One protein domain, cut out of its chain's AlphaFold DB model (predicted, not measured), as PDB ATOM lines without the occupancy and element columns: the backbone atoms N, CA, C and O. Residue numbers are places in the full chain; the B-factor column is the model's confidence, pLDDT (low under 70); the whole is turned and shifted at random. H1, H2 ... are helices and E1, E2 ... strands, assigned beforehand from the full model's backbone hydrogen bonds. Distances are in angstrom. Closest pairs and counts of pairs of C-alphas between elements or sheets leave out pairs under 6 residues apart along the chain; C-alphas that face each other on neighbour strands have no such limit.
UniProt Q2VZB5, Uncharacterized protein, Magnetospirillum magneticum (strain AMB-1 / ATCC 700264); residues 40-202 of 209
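AT A GLANCE: This is residues 40 to 202 of the 209 residues of an uncharacterized protein of Magnetospirillum magneticum (strain AMB-1 / ATCC 700264) (UniProt Q2VZB5). A strongly twisted antiparallel sheet curls round one helix, H1, and short H2 folds back on H1 away from the sheet. H3 lies near one end of the longest axis, and the turn around His 160 makes the other. The printed part has 163 residues, with E1, H1, H2, E2, H3, E3, E4 and E5 along it, and sheet order E1 E2 E3 E4 E5. The class is mixed, with under half of the residues in named elements; the whole is compact, radius of gyration of the C-alphas 15.8 A, spans 50 by 33 by 29 A.

HOW THE PARTS SIT: Edge strand E1, residues 53 to 55, is antiparallel to E2, residues 112 to 123; N 53 and O 116 are within hydrogen-bond range, 2.9 A. H1, residues 73 to 86, is on one face of the sheet, two layers; its closest C-alphas to E5, residues 188 to 194, are Pro 73 and Trp 188, 5.7 A. With residues 79 to 84 alone, H1 touches H2, residues 89 to 94, as a hairpin at a shallow tilt of 16 degrees, opposite ways; the closest C-alphas, Cys 83 and Cys 92, are 4.9 A apart. H3, residues 131 to 135, is not on the sheet and is apart from H1. E2 pairs with E3, residues 146 to 157, N 115 to O 153 at 2.9 A. E3, E4, residues 174 to 182, and E5 form a meander, each strand the antiparallel neighbour of the one before; N 148 and O 178, and N 179 and O 192, are each 2.9 A apart. Every O i to N i+4 pair is within range in H1 and H2; H3 has 0 of 1, and 1 of 2 O i to N i+3 pairs.

IN THESE COORDINATES: E1 begins at C-alpha 53 (3.572, 25.705, -5.286). H1 is 20.0 A long, E2 30.9 A, E3 32.6 A, E4 25.7 A and E5 17.9 A, ending at C-alpha 194 (17.595, 20.968, 7.908). E2 bends by 64 degrees at residue 119, E3 by 53 degrees at 149.

THE WHOLE: The C-alphas of Glu 126 and His 160, the two farthest apart, are 50.0 A apart. The printed part has no cut. The links E1 to H1, H2 to E2 and E3 to E4 are long. Confidence is under 70 at residues 40 to 41, 97 to 110, 135 to 139, 168 to 172 and 198 to 202.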
ATOM      1  N   ALA A  40      25.358  32.851  -8.186       60.59
ATOM      2  CA  ALA A  40      24.412  33.918  -7.854       60.59
ATOM      3  C   ALA A  40      23.344  34.131  -8.943       60.59
ATOM      4  O   ALA A  40      22.230  34.542  -8.623       60.59
ATOM      5  N   GLN A  41      23.656  33.844 -10.215       62.44
ATOM      6  CA  GLN A  41      22.714  34.047 -11.328       62.44
ATOM      7  C   GLN A  41      21.572  33.014 -11.379       62.44
ATOM      8  O   GLN A  41      20.520  33.320 -11.934       62.44
ATOM      9  N   ASP A  42      21.736  31.844 -10.754       82.12
ATOM     10  CA  ASP A  42      20.755  30.745 -10.792       82.12
ATOM     11  C   ASP A  42      19.924  30.611  -9.498       82.12
ATOM     12  O   ASP A  42      19.235  29.607  -9.287       82.12
ATOM     13  N   LEU A  43      19.983  31.604  -8.604       92.62
ATOM     14  CA  LEU A  43      19.231  31.582  -7.351       92.62
ATOM     15  C   LEU A  43      17.728  31.800  -7.604       92.62
ATOM     16  O   LEU A  43      17.349  32.809  -8.206       92.62
ATOM     17  N   PRO A  44      16.840  30.904  -7.128       93.50
ATOM     18  CA  PRO A  44      15.408  31.121  -7.266       93.50
ATOM     19  C   PRO A  44      14.979  32.325  -6.417       93.50
ATOM     20  O   PRO A  44      15.374  32.412  -5.251       93.50
ATOM     21  N   PRO A  45      14.168  33.251  -6.950       95.50
ATOM     22  CA  PRO A  45      13.673  34.367  -6.161       95.50
ATOM     23  C   PRO A  45      12.762  33.872  -5.032       95.50
ATOM     24  O   PRO A  45      12.143  32.813  -5.134       95.50
ATOM     25  N   ALA A  46      12.651  34.674  -3.973       96.75
ATOM     26  CA  ALA A  46      11.615  34.474  -2.970       96.75
ATOM     27  C   ALA A  46      10.228  34.621  -3.609       96.75
ATOM     28  O   ALA A  46       9.990  35.515  -4.429       96.75
ATOM     29  N   ASP A  47       9.308  33.759  -3.203       96.81
ATOM     30  CA  ASP A  47       7.939  33.777  -3.681       96.81
ATOM     31  C   ASP A  47       7.172  34.980  -3.099       96.81
ATOM     32  O   ASP A  47       7.343  35.343  -1.930       96.81
ATOM     33  N   PRO A  48       6.256  35.601  -3.863       96.69
ATOM     34  CA  PRO A  48       5.369  36.620  -3.317       96.69
ATOM     35  C   PRO A  48       4.477  36.054  -2.197       96.69
ATOM     36  O   PRO A  48       4.046  34.896  -2.290       96.69
ATOM     37  N   PRO A  49       4.097  36.863  -1.188       91.94
ATOM     38  CA  PRO A  49       3.211  36.419  -0.115       91.94
ATOM     39  C   PRO A  49       1.923  35.769  -0.636       91.94
ATOM     40  O   PRO A  49       1.242  36.314  -1.503       91.94
ATOM     41  N   GLY A  50       1.573  34.603  -0.084       89.00
ATOM     42  CA  GLY A  50       0.377  33.842  -0.468       89.00
ATOM     43  C   GLY A  50       0.555  32.917  -1.678       89.00
ATOM     44  O   GLY A  50      -0.365  32.158  -1.988       89.00
ATOM     45  N   THR A  51       1.722  32.926  -2.324       95.06
ATOM     46  CA  THR A  51       2.056  31.984  -3.401       95.06
ATOM     47  C   THR A  51       2.498  30.654  -2.804       95.06
ATOM     48  O   THR A  51       3.404  30.626  -1.981       95.06
ATOM     49  N   TRP A  52       1.862  29.557  -3.210       95.38
ATOM     50  CA  TRP A  52       2.215  28.207  -2.774       95.38
ATOM     51  C   TRP A  52       2.217  27.273  -3.968       95.38
ATOM     52  O   TRP A  52       1.158  27.028  -4.556       95.38
ATOM     53  N   TRP A  53       3.381  26.719  -4.264       97.06
ATOM     54  CA  TRP A  53       3.572  25.705  -5.286       97.06
ATOM     55  C   TRP A  53       3.149  24.342  -4.764       97.06
ATOM     56  O   TRP A  53       3.206  24.072  -3.562       97.06
ATOM     57  N   ARG A  54       2.724  23.466  -5.668       96.38
ATOM     58  CA  ARG A  54       2.215  22.141  -5.336       96.38
ATOM     59  C   ARG A  54       2.991  21.045  -6.046       96.38
ATOM     60  O   ARG A  54       3.109  21.048  -7.269       96.38
ATOM     61  N   ILE A  55       3.394  20.038  -5.280       96.06
ATOM     62  CA  ILE A  55       3.882  18.750  -5.766       96.06
ATOM     63  C   ILE A  55       2.883  17.667  -5.376       96.06
ATOM     64  O   ILE A  55       2.496  17.525  -4.215       96.06
ATOM     65  N   THR A  56       2.440  16.908  -6.370       93.88
ATOM     66  CA  THR A  56       1.442  15.845  -6.231       93.88
ATOM     67  C   THR A  56       2.004  14.505  -6.715       93.88
ATOM     68  O   THR A  56       3.185  14.382  -7.051       93.88
ATOM     69  N   GLN A  57       1.143  13.484  -6.759       90.31
ATOM     70  CA  GLN A  57       1.483  12.146  -7.248       90.31
ATOM     71  C   GLN A  57       1.751  12.076  -8.758       90.31
ATOM     72  O   GLN A  57       2.425  11.156  -9.211       90.31
ATOM     73  N   ASP A  58       1.266  13.044  -9.533       89.19
ATOM     74  CA  ASP A  58       1.361  13.064 -10.993       89.19
ATOM     75  C   ASP A  58       1.909  14.403 -11.505       89.19
ATOM     76  O   ASP A  58       1.880  15.425 -10.817       89.19
ATOM     77  N   ALA A  59       2.462  14.392 -12.718       89.88
ATOM     78  CA  ALA A  59       3.060  15.580 -13.321       89.88
ATOM     79  C   ALA A  59       2.015  16.639 -13.712       89.88
ATOM     80  O   ALA A  59       2.298  17.833 -13.627       89.88
ATOM     81  N   ASP A  60       0.808  16.216 -14.092       90.94
ATOM     82  CA  ASP A  60      -0.233  17.105 -14.617       90.94
ATOM     83  C   ASP A  60      -0.802  18.032 -13.537       90.94
ATOM     84  O   ASP A  60      -1.134  19.185 -13.808       90.94
ATOM     85  N   SER A  61      -0.894  17.546 -12.298       92.06
ATOM     86  CA  SER A  61      -1.372  18.322 -11.151       92.06
ATOM     87  C   SER A  61      -0.260  18.934 -10.292       92.06
ATOM     88  O   SER A  61      -0.561  19.619  -9.307       92.06
ATOM     89  N   THR A  62       1.001  18.723 -10.679       95.69
ATOM     90  CA  THR A  62       2.180  19.367 -10.092       95.69
ATOM     91  C   THR A  62       2.504  20.673 -10.827       95.69
ATOM     92  O   THR A  62       2.495  20.737 -12.062       95.69
ATOM     93  N   ASP A  63       2.804  21.723 -10.064       97.12
ATOM     94  CA  ASP A  63       3.100  23.042 -10.631       97.12
ATOM     95  C   ASP A  63       4.510  23.086 -11.237       97.12
ATOM     96  O   ASP A  63       4.689  23.618 -12.335       97.12
ATOM     97  N   SER A  64       5.482  22.442 -10.578       95.25
ATOM     98  CA  SER A  64       6.852  22.307 -11.086       95.25
ATOM     99  C   SER A  64       6.895  21.594 -12.442       95.25
ATOM    100  O   SER A  64       6.243  20.566 -12.657       95.25
ATOM    101  N   LYS A  65       7.718  22.127 -13.353       93.31
ATOM    102  CA  LYS A  65       7.950  21.579 -14.701       93.31
ATOM    103  C   LYS A  65       9.332  20.961 -14.895       93.31
ATOM    104  O   LYS A  65       9.596  20.436 -15.973       93.31
ATOM    105  N   CYS A  66      10.185  20.983 -13.875       94.31
ATOM    106  CA  CYS A  66      11.560  20.499 -13.978       94.31
ATOM    107  C   CYS A  66      11.909  19.380 -12.988       94.31
ATOM    108  O   CYS A  66      13.079  19.050 -12.818       94.31
ATOM    109  N   ILE A  67      10.909  18.730 -12.385       95.62
ATOM    110  CA  ILE A  67      11.127  17.484 -11.634       95.62
ATOM    111  C   ILE A  67      11.839  16.457 -12.526       95.62
ATOM    112  O   ILE A  67      11.368  16.127 -13.615       95.62
ATOM    113  N   GLY A  68      12.970  15.944 -12.042       93.31
ATOM    114  CA  GLY A  68      13.864  15.034 -12.758       93.31
ATOM    115  C   GLY A  68      14.894  15.729 -13.658       93.31
ATOM    116  O   GLY A  68      15.751  15.054 -14.220       93.31
ATOM    117  N   GLN A  69      14.849  17.059 -13.788       95.06
ATOM    118  CA  GLN A  69      15.790  17.857 -14.574       95.06
ATOM    119  C   GLN A  69      16.649  18.697 -13.634       95.06
ATOM    120  O   GLN A  69      16.285  19.798 -13.241       95.06
ATOM    121  N   LEU A  70      17.818  18.181 -13.270       93.81
ATOM    122  CA  LEU A  70      18.724  18.774 -12.284       93.81
ATOM    123  C   LEU A  70      19.508  19.995 -12.815       93.81
ATOM    124  O   LEU A  70      20.702  20.143 -12.571       93.81
ATOM    125  N   THR A  71      18.866  20.856 -13.600       93.88
ATOM    126  CA  THR A  71      19.509  21.962 -14.326       93.88
ATOM    127  C   THR A  71      19.585  23.261 -13.529       93.88
ATOM    128  O   THR A  71      20.372  24.131 -13.888       93.88
ATOM    129  N   SER A  72      18.830  23.387 -12.434       95.25
ATOM    130  CA  SER A  72      18.888  24.533 -11.518       95.25
ATOM    131  C   SER A  72      18.812  24.090 -10.050       95.25
ATOM    132  O   SER A  72      18.345  22.975  -9.773       95.25
ATOM    133  N   PRO A  73      19.207  24.959  -9.097       95.69
ATOM    134  CA  PRO A  73      19.064  24.690  -7.670       95.69
ATOM    135  C   PRO A  73      17.630  24.315  -7.277       95.69
ATOM    136  O   PRO A  73      17.409  23.322  -6.583       95.69
ATOM    137  N   LEU A  74      16.643  25.072  -7.771       96.56
ATOM    138  CA  LEU A  74      15.236  24.834  -7.455       96.56
ATOM    139  C   LEU A  74      14.741  23.511  -8.040       96.56
ATOM    140  O   LEU A  74      14.057  22.765  -7.348       96.56
ATOM    141  N   CYS A  75      15.141  23.161  -9.264       95.75
ATOM    142  CA  CYS A  75      14.735  21.896  -9.872       95.75
ATOM    143  C   CYS A  75      15.298  20.678  -9.126       95.75
ATOM    144  O   CYS A  75      14.637  19.639  -9.052       95.75
ATOM    145  N   ALA A  76      16.483  20.800  -8.519       94.81
ATOM    146  CA  ALA A  76      17.019  19.773  -7.631       94.81
ATOM    147  C   ALA A  76      16.167  19.619  -6.357       94.81
ATOM    148  O   ALA A  76      15.806  18.495  -5.999       94.81
ATOM    149  N   VAL A  77      15.772  20.729  -5.719       95.44
ATOM    150  CA  VAL A  77      14.871  20.715  -4.548       95.44
ATOM    151  C   VAL A  77      13.494  20.153  -4.904       95.44
ATOM    152  O   VAL A  77      12.981  19.282  -4.209       95.44
ATOM    153  N   GLU A  78      12.901  20.573  -6.017       96.69
ATOM    154  CA  GLU A  78      11.601  20.072  -6.475       96.69
ATOM    155  C   GLU A  78      11.654  18.577  -6.816       96.69
ATOM    156  O   GLU A  78      10.725  17.835  -6.495       96.69
ATOM    157  N   SER A  79      12.758  18.102  -7.402       95.12
ATOM    158  CA  SER A  79      12.985  16.672  -7.653       95.12
ATOM    159  C   SER A  79      13.078  15.874  -6.352       95.12
ATOM    160  O   SER A  79      12.495  14.793  -6.247       95.12
ATOM    161  N   TRP A  80      13.751  16.427  -5.339       92.62
ATOM    162  CA  TRP A  80      13.825  15.851  -3.999       92.62
ATOM    163  C   TRP A  80      12.442  15.783  -3.332       92.62
ATOM    164  O   TRP A  80      12.009  14.716  -2.885       92.62
ATOM    165  N   LEU A  81      11.696  16.892  -3.341       93.38
ATOM    166  CA  LEU A  81      10.338  16.964  -2.799       93.38
ATOM    167  C   LEU A  81       9.388  16.007  -3.535       93.38
ATOM    168  O   LEU A  81       8.519  15.389  -2.912       93.38
ATOM    169  N   ALA A  82       9.563  15.828  -4.845       93.19
ATOM    170  CA  ALA A  82       8.815  14.860  -5.637       93.19
ATOM    171  C   ALA A  82       9.175  13.413  -5.289       93.19
ATOM    172  O   ALA A  82       8.260  12.603  -5.149       93.19
ATOM    173  N   CYS A  83      10.452  13.079  -5.070       89.62
ATOM    174  CA  CYS A  83      10.827  11.779  -4.502       89.62
ATOM    175  C   CYS A  83      10.106  11.547  -3.168       89.62
ATOM    176  O   CYS A  83       9.456  10.517  -2.989       89.62
ATOM    177  N   TYR A  84      10.153  12.518  -2.253       86.25
ATOM    178  CA  TYR A  84       9.522  12.401  -0.939       86.25
ATOM    179  C   TYR A  84       7.991  12.265  -1.020       86.25
ATOM    180  O   TYR A  84       7.385  11.507  -0.262       86.25
ATOM    181  N   THR A  85       7.361  12.968  -1.961       88.62
ATOM    182  CA  THR A  85       5.907  12.937  -2.175       88.62
ATOM    183  C   THR A  85       5.459  11.635  -2.839       88.62
ATOM    184  O   THR A  85       4.485  11.027  -2.398       88.62
ATOM    185  N   ARG A  86       6.163  11.194  -3.888       89.44
ATOM    186  CA  ARG A  86       5.758  10.089  -4.778       89.44
ATOM    187  C   ARG A  86       6.343   8.737  -4.383       89.44
ATOM    188  O   ARG A  86       5.855   7.706  -4.829       89.44
ATOM    189  N   SER A  87       7.404   8.727  -3.573       84.25
ATOM    190  CA  SER A  87       8.215   7.531  -3.290       84.25
ATOM    191  C   SER A  87       8.726   6.824  -4.554       84.25
ATOM    192  O   SER A  87       8.951   5.609  -4.559       84.25
ATOM    193  N   ASP A  88       8.898   7.583  -5.638       85.75
ATOM    194  CA  ASP A  88       9.355   7.064  -6.919       85.75
ATOM    195  C   ASP A  88      10.861   6.786  -6.869       85.75
ATOM    196  O   ASP A  88      11.671   7.685  -6.645       85.75
ATOM    197  N   LYS A  89      11.240   5.525  -7.102       84.88
ATOM    198  CA  LYS A  89      12.635   5.071  -7.028       84.88
ATOM    199  C   LYS A  89      13.562   5.844  -7.960       84.88
ATOM    200  O   LYS A  89      14.701   6.100  -7.583       84.88
ATOM    201  N   SER A  90      13.098   6.187  -9.160       87.81
ATOM    202  CA  SER A  90      13.927   6.871 -10.151       87.81
ATOM    203  C   SER A  90      14.195   8.317  -9.740       87.81
ATOM    204  O   SER A  90      15.340   8.757  -9.782       87.81
ATOM    205  N   LEU A  91      13.178   9.017  -9.226       87.38
ATOM    206  CA  LEU A  91      13.340  10.365  -8.681       87.38
ATOM    207  C   LEU A  91      14.233  10.373  -7.438       87.38
ATOM    208  O   LEU A  91      15.081  11.249  -7.297       87.38
ATOM    209  N   CYS A  92      14.081   9.387  -6.553       85.19
ATOM    210  CA  CYS A  92      14.913   9.291  -5.355       85.19
ATOM    211  C   CYS A  92      16.379   8.986  -5.679       85.19
ATOM    212  O   CYS A  92      17.265   9.564  -5.057       85.19
ATOM    213  N   ALA A  93      16.631   8.140  -6.683       86.12
ATOM    214  CA  ALA A  93      17.980   7.867  -7.167       86.12
ATOM    215  C   ALA A  93      18.634   9.114  -7.787       86.12
ATOM    216  O   ALA A  93      19.810   9.362  -7.538       86.12
ATOM    217  N   LEU A  94      17.879   9.923  -8.542       84.44
ATOM    218  CA  LEU A  94      18.370  11.195  -9.096       84.44
ATOM    219  C   LEU A  94      18.715  12.215  -8.009       84.44
ATOM    220  O   LEU A  94      19.684  12.951  -8.142       84.44
ATOM    221  N   ALA A  95      17.942  12.245  -6.926       74.06
ATOM    222  CA  ALA A  95      18.227  13.082  -5.766       74.06
ATOM    223  C   ALA A  95      19.342  12.511  -4.860       74.06
ATOM    224  O   ALA A  95      19.558  13.045  -3.776       74.06
ATOM    225  N   GLU A  96      20.014  11.426  -5.281       73.56
ATOM    226  CA  GLU A  96      21.078  10.716  -4.551       73.56
ATOM    227  C   GLU A  96      20.689  10.317  -3.114       73.56
ATOM    228  O   GLU A  96      21.535  10.122  -2.236       73.56
ATOM    229  N   LEU A  97      19.385  10.149  -2.872       63.56
ATOM    230  CA  LEU A  97      18.864   9.712  -1.587       63.56
ATOM    231  C   LEU A  97      18.984   8.201  -1.505       63.56
ATOM    232  O   LEU A  97      18.462   7.485  -2.363       63.56
ATOM    233  N   ASP A  98      19.618   7.717  -0.438       58.78
ATOM    234  CA  ASP A  98      19.603   6.295  -0.140       58.78
ATOM    235  C   ASP A  98      18.142   5.899   0.113       58.78
ATOM    236  O   ASP A  98      17.524   6.267   1.112       58.78
ATOM    237  N   TYR A  99      17.545   5.214  -0.866       50.66
ATOM    238  CA  TYR A  99      16.127   4.826  -0.912       50.66
ATOM    239  C   TYR A  99      15.746   3.857   0.226       50.66
ATOM    240  O   TYR A  99      14.592   3.437   0.373       50.66
ATOM    241  N   VAL A 100      16.737   3.462   1.020       44.12
ATOM    242  CA  VAL A 100      16.667   2.419   2.020       44.12
ATOM    243  C   VAL A 100      15.849   2.933   3.208       44.12
ATOM    244  O   VAL A 100      16.219   3.868   3.910       44.12
ATOM    245  N   ASP A 101      14.711   2.273   3.419       46.28
ATOM    246  CA  ASP A 101      14.012   2.145   4.705       46.28
ATOM    247  C   ASP A 101      12.802   3.035   5.046       46.28
ATOM    248  O   ASP A 101      12.350   3.054   6.189       46.28
ATOM    249  N   ARG A 102      12.157   3.705   4.076       50.97
ATOM    250  CA  ARG A 102      10.880   4.418   4.352       50.97
ATOM    251  C   ARG A 102       9.617   3.865   3.690       50.97
ATOM    252  O   ARG A 102       8.543   4.428   3.893       50.97
ATOM    253  N   GLN A 103       9.672   2.734   2.982       48.09
ATOM    254  CA  GLN A 103       8.476   2.152   2.338       48.09
ATOM    255  C   GLN A 103       7.294   1.901   3.299       48.09
ATOM    256  O   GLN A 103       6.143   1.983   2.875       48.09
ATOM    257  N   ASN A 104       7.539   1.660   4.593       46.16
ATOM    258  CA  ASN A 104       6.462   1.404   5.556       46.16
ATOM    259  C   ASN A 104       5.708   2.664   6.018       46.16
ATOM    260  O   ASN A 104       4.555   2.549   6.432       46.16
ATOM    261  N   SER A 105       6.291   3.859   5.877       50.06
ATOM    262  CA  SER A 105       5.649   5.129   6.261       50.06
ATOM    263  C   SER A 105       4.841   5.765   5.121       50.06
ATOM    264  O   SER A 105       4.039   6.663   5.358       50.06
ATOM    265  N   PHE A 106       5.014   5.284   3.884       52.81
ATOM    266  CA  PHE A 106       4.454   5.894   2.671       52.81
ATOM    267  C   PHE A 106       3.192   5.212   2.125       52.81
ATOM    268  O   PHE A 106       2.767   5.514   1.014       52.81
ATOM    269  N   LYS A 107       2.504   4.347   2.886       51.44
ATOM    270  CA  LYS A 107       1.169   3.856   2.468       51.44
ATOM    271  C   LYS A 107       0.137   4.988   2.293       51.44
ATOM    272  O   LYS A 107      -0.884   4.781   1.646       51.44
ATOM    273  N   SER A 108       0.419   6.188   2.805       56.41
ATOM    274  CA  SER A 108      -0.339   7.423   2.565       56.41
ATOM    275  C   SER A 108      -0.000   8.137   1.243       56.41
ATOM    276  O   SER A 108      -0.664   9.123   0.915       56.41
ATOM    277  N   ALA A 109       0.982   7.656   0.466       59.84
ATOM    278  CA  ALA A 109       1.496   8.335  -0.726       59.84
ATOM    279  C   ALA A 109       0.394   8.671  -1.738       59.84
ATOM    280  O   ALA A 109       0.360   9.792  -2.221       59.84
ATOM    281  N   LEU A 110      -0.593   7.793  -1.962       65.25
ATOM    282  CA  LEU A 110      -1.668   8.033  -2.943       65.25
ATOM    283  C   LEU A 110      -2.456   9.334  -2.728       65.25
ATOM    284  O   LEU A 110      -3.103   9.823  -3.654       65.25
ATOM    285  N   TYR A 111      -2.408   9.897  -1.524       80.50
ATOM    286  CA  TYR A 111      -3.138  11.107  -1.183       80.50
ATOM    287  C   TYR A 111      -2.230  12.279  -0.840       80.50
ATOM    288  O   TYR A 111      -2.751  13.383  -0.719       80.50
ATOM    289  N   LYS A 112      -0.915  12.076  -0.700       88.44
ATOM    290  CA  LYS A 112       0.010  13.113  -0.241       88.44
ATOM    291  C   LYS A 112       0.206  14.197  -1.299       88.44
ATOM    292  O   LYS A 112       0.457  13.906  -2.470       88.44
ATOM    293  N   ILE A 113       0.113  15.441  -0.847       93.06
ATOM    294  CA  ILE A 113       0.395  16.655  -1.602       93.06
ATOM    295  C   ILE A 113       1.365  17.479  -0.759       93.06
ATOM    296  O   ILE A 113       1.028  17.850   0.361       93.06
ATOM    297  N   THR A 114       2.539  17.791  -1.290       93.69
ATOM    298  CA  THR A 114       3.457  18.734  -0.645       93.69
ATOM    299  C   THR A 114       3.242  20.105  -1.258       93.69
ATOM    300  O   THR A 114       3.336  20.263  -2.476       93.69
ATOM    301  N   ARG A 115       2.937  21.099  -0.425       95.56
ATOM    302  CA  ARG A 115       2.968  22.503  -0.830       95.56
ATOM    303  C   ARG A 115       4.224  23.147  -0.284       95.56
ATOM    304  O   ARG A 115       4.602  22.858   0.847       95.56
ATOM    305  N   TYR A 116       4.846  24.012  -1.068       96.31
ATOM    306  CA  TYR A 116       6.013  24.764  -0.626       96.31
ATOM    307  C   TYR A 116       5.955  26.209  -1.111       96.31
ATOM    308  O   TYR A 116       5.261  26.538  -2.077       96.31
ATOM    309  N   HIS A 117       6.683  27.055  -0.398       96.19
ATOM    310  CA  HIS A 117       6.857  28.472  -0.664       96.19
ATOM    311  C   HIS A 117       8.336  28.804  -0.466       96.19
ATOM    312  O   HIS A 117       8.874  28.558   0.614       96.19
ATOM    313  N   VAL A 118       9.005  29.319  -1.496       97.62
ATOM    314  CA  VAL A 118      10.408  29.735  -1.424       97.62
ATOM    315  C   VAL A 118      10.497  31.031  -0.630       97.62
ATOM    316  O   VAL A 118      10.008  32.072  -1.054       97.62
ATOM    317  N   VAL A 119      11.150  30.975   0.525       97.25
ATOM    318  CA  VAL A 119      11.300  32.122   1.425       97.25
ATOM    319  C   VAL A 119      12.514  32.952   1.035       97.25
ATOM    320  O   VAL A 119      12.459  34.181   1.021       97.25
ATOM    321  N   ALA A 120      13.632  32.281   0.776       97.19
ATOM    322  CA  ALA A 120      14.900  32.912   0.457       97.19
ATOM    323  C   ALA A 120      15.834  31.905  -0.212       97.19
ATOM    324  O   ALA A 120      15.715  30.696  -0.012       97.19
ATOM    325  N   SER A 121      16.805  32.419  -0.954       97.38
ATOM    326  CA  SER A 121      17.906  31.626  -1.477       97.38
ATOM    327  C   SER A 121      19.200  32.432  -1.446       97.38
ATOM    328  O   SER A 121      19.185  33.660  -1.563       97.38
ATOM    329  N   TRP A 122      20.319  31.752  -1.213       96.25
ATOM    330  CA  TRP A 122      21.643  32.370  -1.195       96.25
ATOM    331  C   TRP A 122      22.741  31.335  -1.420       96.25
ATOM    332  O   TRP A 122      22.528  30.131  -1.288       96.25
ATOM    333  N   VAL A 123      23.937  31.816  -1.752       95.44
ATOM    334  CA  VAL A 123      25.150  30.995  -1.826       95.44
ATOM    335  C   VAL A 123      25.822  30.996  -0.456       95.44
ATOM    336  O   VAL A 123      26.039  32.062   0.119       95.44
ATOM    337  N   LEU A 124      26.165  29.822   0.070       94.25
ATOM    338  CA  LEU A 124      26.874  29.680   1.335       94.25
ATOM    339  C   LEU A 124      28.287  30.249   1.226       94.25
ATOM    340  O   LEU A 124      29.115  29.776   0.446       94.25
ATOM    341  N   GLY A 125      28.582  31.231   2.067       93.62
ATOM    342  CA  GLY A 125      29.934  31.638   2.393       93.62
ATOM    343  C   GLY A 125      30.548  30.740   3.464       93.62
ATOM    344  O   GLY A 125      29.896  29.923   4.115       93.62
ATOM    345  N   GLU A 126      31.843  30.922   3.705       91.56
ATOM    346  CA  GLU A 126      32.553  30.154   4.726       91.56
ATOM    347  C   GLU A 126      31.984  30.369   6.142       91.56
ATOM    348  O   GLU A 126      31.943  29.436   6.948       91.56
ATOM    349  N   ASN A 127      31.509  31.578   6.440       92.19
ATOM    350  CA  ASN A 127      30.960  31.924   7.752       92.19
ATOM    351  C   ASN A 127      29.530  31.413   7.976       92.19
ATOM    352  O   ASN A 127      29.101  31.350   9.126       92.19
ATOM    353  N   ASP A 128      28.827  31.021   6.913       91.62
ATOM    354  CA  ASP A 128      27.449  30.525   6.996       91.62
ATOM    355  C   ASP A 128      27.392  29.042   7.388       91.62
ATOM    356  O   ASP A 128      26.348  28.533   7.791       91.62
ATOM    357  N   ILE A 129      28.524  28.337   7.293       90.00
ATOM    358  CA  ILE A 129      28.626  26.908   7.587       90.00
ATOM    359  C   ILE A 129      29.000  26.725   9.062       90.00
ATOM    360  O   ILE A 129      30.110  27.113   9.461       90.00
ATOM    361  N   PRO A 130      28.139  26.083   9.878       84.12
ATOM    362  CA  PRO A 130      28.443  25.840  11.280       84.12
ATOM    363  C   PRO A 130      29.756  25.071  11.444       84.12
ATOM    364  O   PRO A 130      30.028  24.106  10.729       84.12
ATOM    365  N   ARG A 131      30.591  25.476  12.411       84.62
ATOM    366  CA  ARG A 131      31.927  24.876  12.604       84.62
ATOM    367  C   ARG A 131      31.878  23.364  12.814       84.62
ATOM    368  O   ARG A 131      32.737  22.658  12.299       84.62
ATOM    369  N   TRP A 132      30.870  22.888  13.541       79.38
ATOM    370  CA  TRP A 132      30.667  21.466  13.808       79.38
ATOM    371  C   TRP A 132      30.328  20.674  12.529       79.38
ATOM    372  O   TRP A 132      30.689  19.506  12.425       79.38
ATOM    373  N   TYR A 133      29.754  21.319  11.507       78.44
ATOM    374  CA  TYR A 133      29.390  20.680  10.239       78.44
ATOM    375  C   TYR A 133      30.593  20.391   9.337       78.44
ATOM    376  O   TYR A 133      30.589  19.432   8.566       78.44
ATOM    377  N   ARG A 134      31.657  21.201   9.438       73.50
ATOM    378  CA  ARG A 134      32.822  21.142   8.534       73.50
ATOM    379  C   ARG A 134      33.577  19.810   8.586       73.50
ATOM    380  O   ARG A 134      34.292  19.482   7.643       73.50
ATOM    381  N   HIS A 135      33.439  19.064   9.678       69.94
ATOM    382  CA  HIS A 135      34.177  17.822   9.920       69.94
ATOM    383  C   HIS A 135      33.276  16.594  10.054       69.94
ATOM    384  O   HIS A 135      33.790  15.486  10.164       69.94
ATOM    385  N   ALA A 136      31.956  16.778  10.045       64.25
ATOM    386  CA  ALA A 136      31.025  15.714  10.388       64.25
ATOM    387  C   ALA A 136      30.853  14.679   9.261       64.25
ATOM    388  O   ALA A 136      30.559  13.521   9.546       64.25
ATOM    389  N   CYS A 137      31.019  15.068   7.984       65.25
ATOM    390  CA  CYS A 137      30.524  14.264   6.859       65.25
ATOM    391  C   CYS A 137      31.297  14.459   5.545       65.25
ATOM    392  O   CYS A 137      31.728  15.563   5.214       65.25
ATOM    393  N   THR A 138      31.339  13.423   4.700       59.44
ATOM    394  CA  THR A 138      31.771  13.523   3.288       59.44
ATOM    395  C   THR A 138      30.877  14.465   2.467       59.44
ATOM    396  O   THR A 138      31.364  15.158   1.566       59.44
ATOM    397  N   MET A 139      29.597  14.567   2.837       67.00
ATOM    398  CA  MET A 139      28.613  15.516   2.296       67.00
ATOM    399  C   MET A 139      28.434  16.775   3.149       67.00
ATOM    400  O   MET A 139      27.379  17.404   3.127       67.00
ATOM    401  N   ALA A 140      29.474  17.181   3.882       81.44
ATOM    402  CA  ALA A 140      29.468  18.472   4.554       81.44
ATOM    403  C   ALA A 140      29.166  19.603   3.553       81.44
ATOM    404  O   ALA A 140      29.613  19.565   2.395       81.44
ATOM    405  N   TRP A 141      28.420  20.602   4.021       89.50
ATOM    406  CA  TRP A 141      28.209  21.861   3.323       89.50
ATOM    407  C   TRP A 141      29.559  22.533   3.110       89.50
ATOM    408  O   TRP A 141      30.468  22.424   3.942       89.50
ATOM    409  N   ARG A 142      29.708  23.199   1.972       91.25
ATOM    410  CA  ARG A 142      30.951  23.848   1.561       91.25
ATOM    411  C   ARG A 142      30.642  25.241   1.025       91.25
ATOM    412  O   ARG A 142      29.534  25.466   0.537       91.25
ATOM    413  N   PRO A 143      31.604  26.176   1.102       93.50
ATOM    414  CA  PRO A 143      31.438  27.465   0.453       93.50
ATOM    415  C   PRO A 143      31.115  27.268  -1.033       93.50
ATOM    416  O   PRO A 143      31.749  26.437  -1.687       93.50
ATOM    417  N   GLY A 144      30.137  28.007  -1.548       92.94
ATOM    418  CA  GLY A 144      29.642  27.879  -2.921       92.94
ATOM    419  C   GLY A 144      28.411  26.982  -3.093       92.94
ATOM    420  O   GLY A 144      27.779  27.039  -4.146       92.94
ATOM    421  N   ASP A 145      28.033  26.191  -2.083       93.81
ATOM    422  CA  ASP A 145      26.742  25.495  -2.087       93.81
ATOM    423  C   ASP A 145      25.589  26.505  -2.062       93.81
ATOM    424  O   ASP A 145      25.713  27.589  -1.495       93.81
ATOM    425  N   VAL A 146      24.450  26.151  -2.650       95.62
ATOM    426  CA  VAL A 146      23.255  26.997  -2.651       95.62
ATOM    427  C   VAL A 146      22.287  26.516  -1.588       95.62
ATOM    428  O   VAL A 146      21.961  25.332  -1.514       95.62
ATOM    429  N   VAL A 147      21.800  27.459  -0.792       95.81
ATOM    430  CA  VAL A 147      20.714  27.258   0.157       95.81
ATOM    431  C   VAL A 147      19.418  27.794  -0.429       95.81
ATOM    432  O   VAL A 147      19.388  28.888  -0.990       95.81
ATOM    433  N   ILE A 148      18.344  27.029  -0.257       97.19
ATOM    434  CA  ILE A 148      16.969  27.447  -0.510       97.19
ATOM    435  C   ILE A 148      16.169  27.170   0.762       97.19
ATOM    436  O   ILE A 148      15.941  26.014   1.122       97.19
ATOM    437  N   ASP A 149      15.746  28.233   1.437       96.75
ATOM    438  CA  ASP A 149      14.810  28.134   2.551       96.75
ATOM    439  C   ASP A 149      13.384  28.090   1.990       96.75
ATOM    440  O   ASP A 149      12.981  28.943   1.193       96.75
ATOM    441  N   THR A 150      12.604  27.107   2.429       96.56
ATOM    442  CA  THR A 150      11.201  26.940   2.050       96.56
ATOM    443  C   THR A 150      10.322  26.784   3.275       96.56
ATOM    444  O   THR A 150      10.672  26.054   4.200       96.56
ATOM    445  N   ASP A 151       9.139  27.375   3.236       95.00
ATOM    446  CA  ASP A 151       8.047  26.982   4.115       95.00
ATOM    447  C   ASP A 151       7.294  25.828   3.439       95.00
ATOM    448  O   ASP A 151       6.931  25.932   2.267       95.00
ATOM    449  N   GLU A 152       7.082  24.712   4.140       93.00
ATOM    450  CA  GLU A 152       6.423  23.524   3.582       93.00
ATOM    451  C   GLU A 152       5.168  23.124   4.360       93.00
ATOM    452  O   GLU A 152       5.094  23.239   5.584       93.00
ATOM    453  N   LEU A 153       4.176  22.606   3.635       92.06
ATOM    454  CA  LEU A 153       2.932  22.076   4.179       92.06
ATOM    455  C   LEU A 153       2.637  20.708   3.569       92.06
ATOM    456  O   LEU A 153       2.528  20.556   2.350       92.06
ATOM    457  N   GLU A 154       2.436  19.713   4.429       89.69
ATOM    458  CA  GLU A 154       1.921  18.416   4.005       89.69
ATOM    459  C   GLU A 154       0.389  18.440   4.001       89.69
ATOM    460  O   GLU A 154      -0.267  18.501   5.040       89.69
ATOM    461  N   CYS A 155      -0.186  18.372   2.807       91.31
ATOM    462  CA  CYS A 155      -1.613  18.231   2.575       91.31
ATOM    463  C   CYS A 155      -1.936  16.798   2.127       91.31
ATOM    464  O   CYS A 155      -1.072  16.030   1.696       91.31
ATOM    465  N   TRP A 156      -3.211  16.431   2.189       90.50
ATOM    466  CA  TRP A 156      -3.693  15.151   1.688       90.50
ATOM    467  C   TRP A 156      -5.015  15.289   0.942       90.50
ATOM    468  O   TRP A 156      -5.791  16.214   1.172       90.50
ATOM    469  N   ARG A 157      -5.315  14.351   0.045       88.62
ATOM    470  CA  ARG A 157      -6.657  14.208  -0.529       88.62
ATOM    471  C   ARG A 157      -7.538  13.350   0.377       88.62
ATOM    472  O   ARG A 157      -7.154  12.254   0.767       88.62
ATOM    473  N   ASP A 158      -8.735  13.839   0.695       85.44
ATOM    474  CA  ASP A 158      -9.753  13.039   1.380       85.44
ATOM    475  C   ASP A 158     -10.395  12.003   0.430       85.44
ATOM    476  O   ASP A 158     -10.154  11.988  -0.780       85.44
ATOM    477  N   GLN A 159     -11.260  11.140   0.968       84.69
ATOM    478  CA  GLN A 159     -12.012  10.142   0.191       84.69
ATOM    479  C   GLN A 159     -12.888  10.741  -0.930       84.69
ATOM    480  O   GLN A 159     -13.287  10.036  -1.852       84.69
ATOM    481  N   HIS A 160     -13.166  12.048  -0.881       87.12
ATOM    482  CA  HIS A 160     -13.900  12.793  -1.906       87.12
ATOM    483  C   HIS A 160     -12.961  13.546  -2.861       87.12
ATOM    484  O   HIS A 160     -13.400  14.437  -3.585       87.12
ATOM    485  N   ARG A 161     -11.665  13.201  -2.862       83.75
ATOM    486  CA  ARG A 161     -10.594  13.821  -3.658       83.75
ATOM    487  C   ARG A 161     -10.376  15.309  -3.380       83.75
ATOM    488  O   ARG A 161      -9.677  15.966  -4.158       83.75
ATOM    489  N   ARG A 162     -10.919  15.844  -2.284       88.81
ATOM    490  CA  ARG A 162     -10.687  17.235  -1.886       88.81
ATOM    491  C   ARG A 162      -9.353  17.337  -1.174       88.81
ATOM    492  O   ARG A 162      -9.059  16.531  -0.295       88.81
ATOM    493  N   GLU A 163      -8.569  18.334  -1.553       91.00
ATOM    494  CA  GLU A 163      -7.336  18.677  -0.855       91.00
ATOM    495  C   GLU A 163      -7.672  19.206   0.545       91.00
ATOM    496  O   GLU A 163      -8.542  20.064   0.724       91.00
ATOM    497  N   ARG A 164      -7.003  18.647   1.545       90.88
ATOM    498  CA  ARG A 164      -7.068  19.022   2.950       90.88
ATOM    499  C   ARG A 164      -5.655  19.350   3.385       90.88
ATOM    500  O   ARG A 164      -4.781  18.493   3.353       90.88
ATOM    501  N   CYS A 165      -5.458  20.594   3.777       88.75
ATOM    502  CA  CYS A 165      -4.234  21.042   4.410       88.75
ATOM    503  C   CYS A 165      -4.525  21.297   5.893       88.75
ATOM    504  O   CYS A 165      -5.668  21.640   6.229       88.75
ATOM    505  N   PRO A 166      -3.527  21.155   6.777       84.69
ATOM    506  CA  PRO A 166      -3.615  21.675   8.134       84.69
ATOM    507  C   PRO A 166      -4.050  23.149   8.105       84.69
ATOM    508  O   PRO A 166      -3.618  23.910   7.237       84.69
ATOM    509  N   THR A 167      -4.910  23.569   9.037       77.31
ATOM    510  CA  THR A 167      -5.310  24.979   9.200       77.31
ATOM    511  C   THR A 167      -5.118  25.459  10.644       77.31
ATOM    512  O   THR A 167      -5.156  24.672  11.589       77.31
ATOM    513  N   GLY A 168      -4.931  26.774  10.824       67.94
ATOM    514  CA  GLY A 168      -4.827  27.423  12.139       67.94
ATOM    515  C   GLY A 168      -3.461  27.264  12.819       67.94
ATOM    516  O   GLY A 168      -2.459  27.016  12.163       67.94
ATOM    517  N   ALA A 169      -3.414  27.395  14.151       57.81
ATOM    518  CA  ALA A 169      -2.176  27.254  14.937       57.81
ATOM    519  C   ALA A 169      -1.550  25.843  14.870       57.81
ATOM    520  O   ALA A 169      -0.389  25.669  15.217       57.81
ATOM    521  N   ALA A 170      -2.315  24.849  14.405       53.00
ATOM    522  CA  ALA A 170      -1.850  23.492  14.121       53.00
ATOM    523  C   ALA A 170      -1.265  23.334  12.702       53.00
ATOM    524  O   ALA A 170      -0.915  22.225  12.306       53.00
ATOM    525  N   ALA A 171      -1.175  24.425  11.939       59.28
ATOM    526  CA  ALA A 171      -0.587  24.479  10.607       59.28
ATOM    527  C   ALA A 171       0.654  25.379  10.552       59.28
ATOM    528  O   ALA A 171       0.714  26.240   9.669       59.28
ATOM    529  N   PRO A 172       1.633  25.262  11.473       64.38
ATOM    530  CA  PRO A 172       2.914  25.872  11.184       64.38
ATOM    531  C   PRO A 172       3.414  25.202   9.905       64.38
ATOM    532  O   PRO A 172       3.543  23.981   9.836       64.38
ATOM    533  N   SER A 173       3.603  25.998   8.857       75.50
ATOM    534  CA  SER A 173       4.480  25.562   7.792       75.50
ATOM    535  C   SER A 173       5.842  25.375   8.428       75.50
ATOM    536  O   SER A 173       6.374  26.302   9.048       75.50
ATOM    537  N   ASP A 174       6.371  24.171   8.323       86.75
ATOM    538  CA  ASP A 174       7.704  23.909   8.817       86.75
ATOM    539  C   ASP A 174       8.677  24.589   7.858       86.75
ATOM    540  O   ASP A 174       8.620  24.387   6.640       86.75
ATOM    541  N   ARG A 175       9.547  25.437   8.410       91.94
ATOM    542  CA  ARG A 175      10.634  26.012   7.630       91.94
ATOM    543  C   ARG A 175      11.721  24.968   7.474       91.94
ATOM    544  O   ARG A 175      12.279  24.492   8.464       91.94
ATOM    545  N   PHE A 176      12.020  24.646   6.230       92.88
ATOM    546  CA  PHE A 176      13.108  23.767   5.858       92.88
ATOM    547  C   PHE A 176      14.170  24.538   5.105       92.88
ATOM    548  O   PHE A 176      13.870  25.382   4.265       92.88
ATOM    549  N   ARG A 177      15.414  24.186   5.389       94.31
ATOM    550  CA  ARG A 177      16.571  24.623   4.633       94.31
ATOM    551  C   ARG A 177      17.035  23.480   3.754       94.31
ATOM    552  O   ARG A 177      17.405  22.422   4.264       94.31
ATOM    553  N   HIS A 178      17.039  23.700   2.449       93.81
ATOM    554  CA  HIS A 178      17.560  22.759   1.465       93.81
ATOM    555  C   HIS A 178      18.913  23.242   0.979       93.81
ATOM    556  O   HIS A 178      19.051  24.406   0.609       93.81
ATOM    557  N   VAL A 179      19.902  22.356   0.960       92.69
ATOM    558  CA  VAL A 179      21.237  22.661   0.444       92.69
ATOM    559  C   VAL A 179      21.489  21.825  -0.790       92.69
ATOM    560  O   VAL A 179      21.318  20.605  -0.768       92.69
ATOM    561  N   VAL A 180      21.892  22.487  -1.867       93.62
ATOM    562  CA  VAL A 180      22.187  21.872  -3.158       93.62
ATOM    563  C   VAL A 180      23.555  22.316  -3.660       93.62
ATOM    564  O   VAL A 180      24.024  23.415  -3.368       93.62
ATOM    565  N   ARG A 181      24.208  21.453  -4.431       92.56
ATOM    566  CA  ARG A 181      25.548  21.685  -4.973       92.56
ATOM    567  C   ARG A 181      25.564  21.433  -6.464       92.56
ATOM    568  O   ARG A 181      25.015  20.437  -6.932       92.56
ATOM    569  N   ARG A 182      26.250  22.302  -7.198       93.25
ATOM    570  CA  ARG A 182      26.551  22.068  -8.607       93.25
ATOM    571  C   ARG A 182      27.725  21.098  -8.729       93.25
ATOM    572  O   ARG A 182      28.787  21.347  -8.166       93.25
ATOM    573  N   GLY A 183      27.515  19.983  -9.419       91.12
ATOM    574  CA  GLY A 183      28.569  19.029  -9.752       91.12
ATOM    575  C   GLY A 183      29.433  19.502 -10.919       91.12
ATOM    576  O   GLY A 183      29.087  20.451 -11.624       91.12
ATOM    577  N   ASP A 184      30.537  18.793 -11.154       91.06
ATOM    578  CA  ASP A 184      31.468  19.076 -12.260       91.06
ATOM    579  C   ASP A 184      30.823  18.878 -13.644       91.06
ATOM    580  O   ASP A 184      31.250  19.467 -14.635       91.06
ATOM    581  N   ASP A 185      29.758  18.077 -13.712       91.69
ATOM    582  CA  ASP A 185      28.914  17.890 -14.897       91.69
ATOM    583  C   ASP A 185      27.902  19.029 -15.115       91.69
ATOM    584  O   ASP A 185      27.098  18.991 -16.045       91.69
ATOM    585  N   GLY A 186      27.932  20.048 -14.255       90.94
ATOM    586  CA  GLY A 186      27.061  21.210 -14.309       90.94
ATOM    587  C   GLY A 186      25.662  20.988 -13.733       90.94
ATOM    588  O   GLY A 186      24.908  21.962 -13.694       90.94
ATOM    589  N   LEU A 187      25.327  19.776 -13.271       92.38
ATOM    590  CA  LEU A 187      24.023  19.440 -12.692       92.38
ATOM    591  C   LEU A 187      23.972  19.727 -11.187       92.38
ATOM    592  O   LEU A 187      24.944  19.520 -10.460       92.38
ATOM    593  N   TRP A 188      22.810  20.161 -10.710       93.06
ATOM    594  CA  TRP A 188      22.545  20.468  -9.307       93.06
ATOM    595  C   TRP A 188      22.046  19.243  -8.549       93.06
ATOM    596  O   TRP A 188      21.071  18.607  -8.931       93.06
ATOM    597  N   ARG A 189      22.694  18.923  -7.434       90.19
ATOM    598  CA  ARG A 189      22.371  17.761  -6.602       90.19
ATOM    599  C   ARG A 189      22.005  18.180  -5.199       90.19
ATOM    600  O   ARG A 189      22.532  19.164  -4.684       90.19
ATOM    601  N   PHE A 190      21.127  17.404  -4.583       89.88
ATOM    602  CA  PHE A 190      20.761  17.583  -3.189       89.88
ATOM    603  C   PHE A 190      21.924  17.186  -2.275       89.88
ATOM    604  O   PHE A 190      22.502  16.118  -2.442       89.88
ATOM    605  N   VAL A 191      22.270  18.043  -1.317       88.81
ATOM    606  CA  VAL A 191      23.333  17.798  -0.327       88.81
ATOM    607  C   VAL A 191      22.730  17.494   1.039       88.81
ATOM    608  O   VAL A 191      23.191  16.592   1.734       88.81
ATOM    609  N   GLY A 192      21.694  18.228   1.445       87.00
ATOM    610  CA  GLY A 192      21.081  18.017   2.751       87.00
ATOM    611  C   GLY A 192      19.849  18.868   3.010       87.00
ATOM    612  O   GLY A 192      19.591  19.850   2.314       87.00
ATOM    613  N   ARG A 193      19.100  18.472   4.043       88.38
ATOM    614  CA  ARG A 193      17.927  19.189   4.545       88.38
ATOM    615  C   ARG A 193      18.051  19.436   6.039       88.38
ATOM    616  O   ARG A 193      18.337  18.501   6.786       88.38
ATOM    617  N   GLU A 194      17.748  20.640   6.488       87.12
ATOM    618  CA  GLU A 194      17.595  20.968   7.908       87.12
ATOM    619  C   GLU A 194      16.137  21.365   8.171       87.12
ATOM    620  O   GLU A 194      15.553  22.144   7.416       87.12
ATOM    621  N   GLY A 195      15.519  20.762   9.190       86.06
ATOM    622  CA  GLY A 195      14.148  21.074   9.609       86.06
ATOM    623  C   GLY A 195      14.079  22.053  10.786       86.06
ATOM    624  O   GLY A 195      15.099  22.362  11.399       86.06
ATOM    625  N   PRO A 196      12.870  22.481  11.192       79.12
ATOM    626  CA  PRO A 196      12.671  23.540  12.193       79.12
ATOM    627  C   PRO A 196      13.172  23.190  13.602       79.12
ATOM    628  O   PRO A 196      13.368  24.066  14.438       79.12
ATOM    629  N   SER A 197      13.386  21.909  13.885       75.31
ATOM    630  CA  SER A 197      13.938  21.414  15.151       75.31
ATOM    631  C   SER A 197      15.470  21.341  15.155       75.31
ATOM    632  O   SER A 197      16.045  20.822  16.107       75.31
ATOM    633  N   GLY A 198      16.135  21.816  14.095       65.62
ATOM    634  CA  GLY A 198      17.582  21.672  13.916       65.62
ATOM    635  C   GLY A 198      18.011  20.229  13.629       65.62
ATOM    636  O   GLY A 198      19.203  19.929  13.610       65.62
ATOM    637  N   TRP A 199      17.062  19.310  13.403       59.91
ATOM    638  CA  TRP A 199      17.386  17.969  12.926       59.91
ATOM    639  C   TRP A 199      17.879  18.062  11.486       59.91
ATOM    640  O   TRP A 199      17.170  18.533  10.589       59.91
ATOM    641  N   HIS A 200      19.099  17.577  11.285       56.25
ATOM    642  CA  HIS A 200      19.743  17.500   9.986       56.25
ATOM    643  C   HIS A 200      19.434  16.136   9.374       56.25
ATOM    644  O   HIS A 200      19.900  15.102   9.849       56.25
ATOM    645  N   TRP A 201      18.641  16.128   8.307       58.41
ATOM    646  CA  TRP A 201      18.461  14.942   7.483       58.41
ATOM    647  C   TRP A 201      19.586  14.917   6.458       58.41
ATOM    648  O   TRP A 201      19.497  15.501   5.375       58.41
ATOM    649  N   LEU A 202      20.669  14.256   6.844       53.34
ATOM    650  CA  LEU A 202      21.759  13.908   5.953       53.34
ATOM    651  C   LEU A 202      21.422  12.583   5.283       53.34
ATOM    652  O   LEU A 202      21.358  11.534   5.924       53.34
TER     653      LEU A 202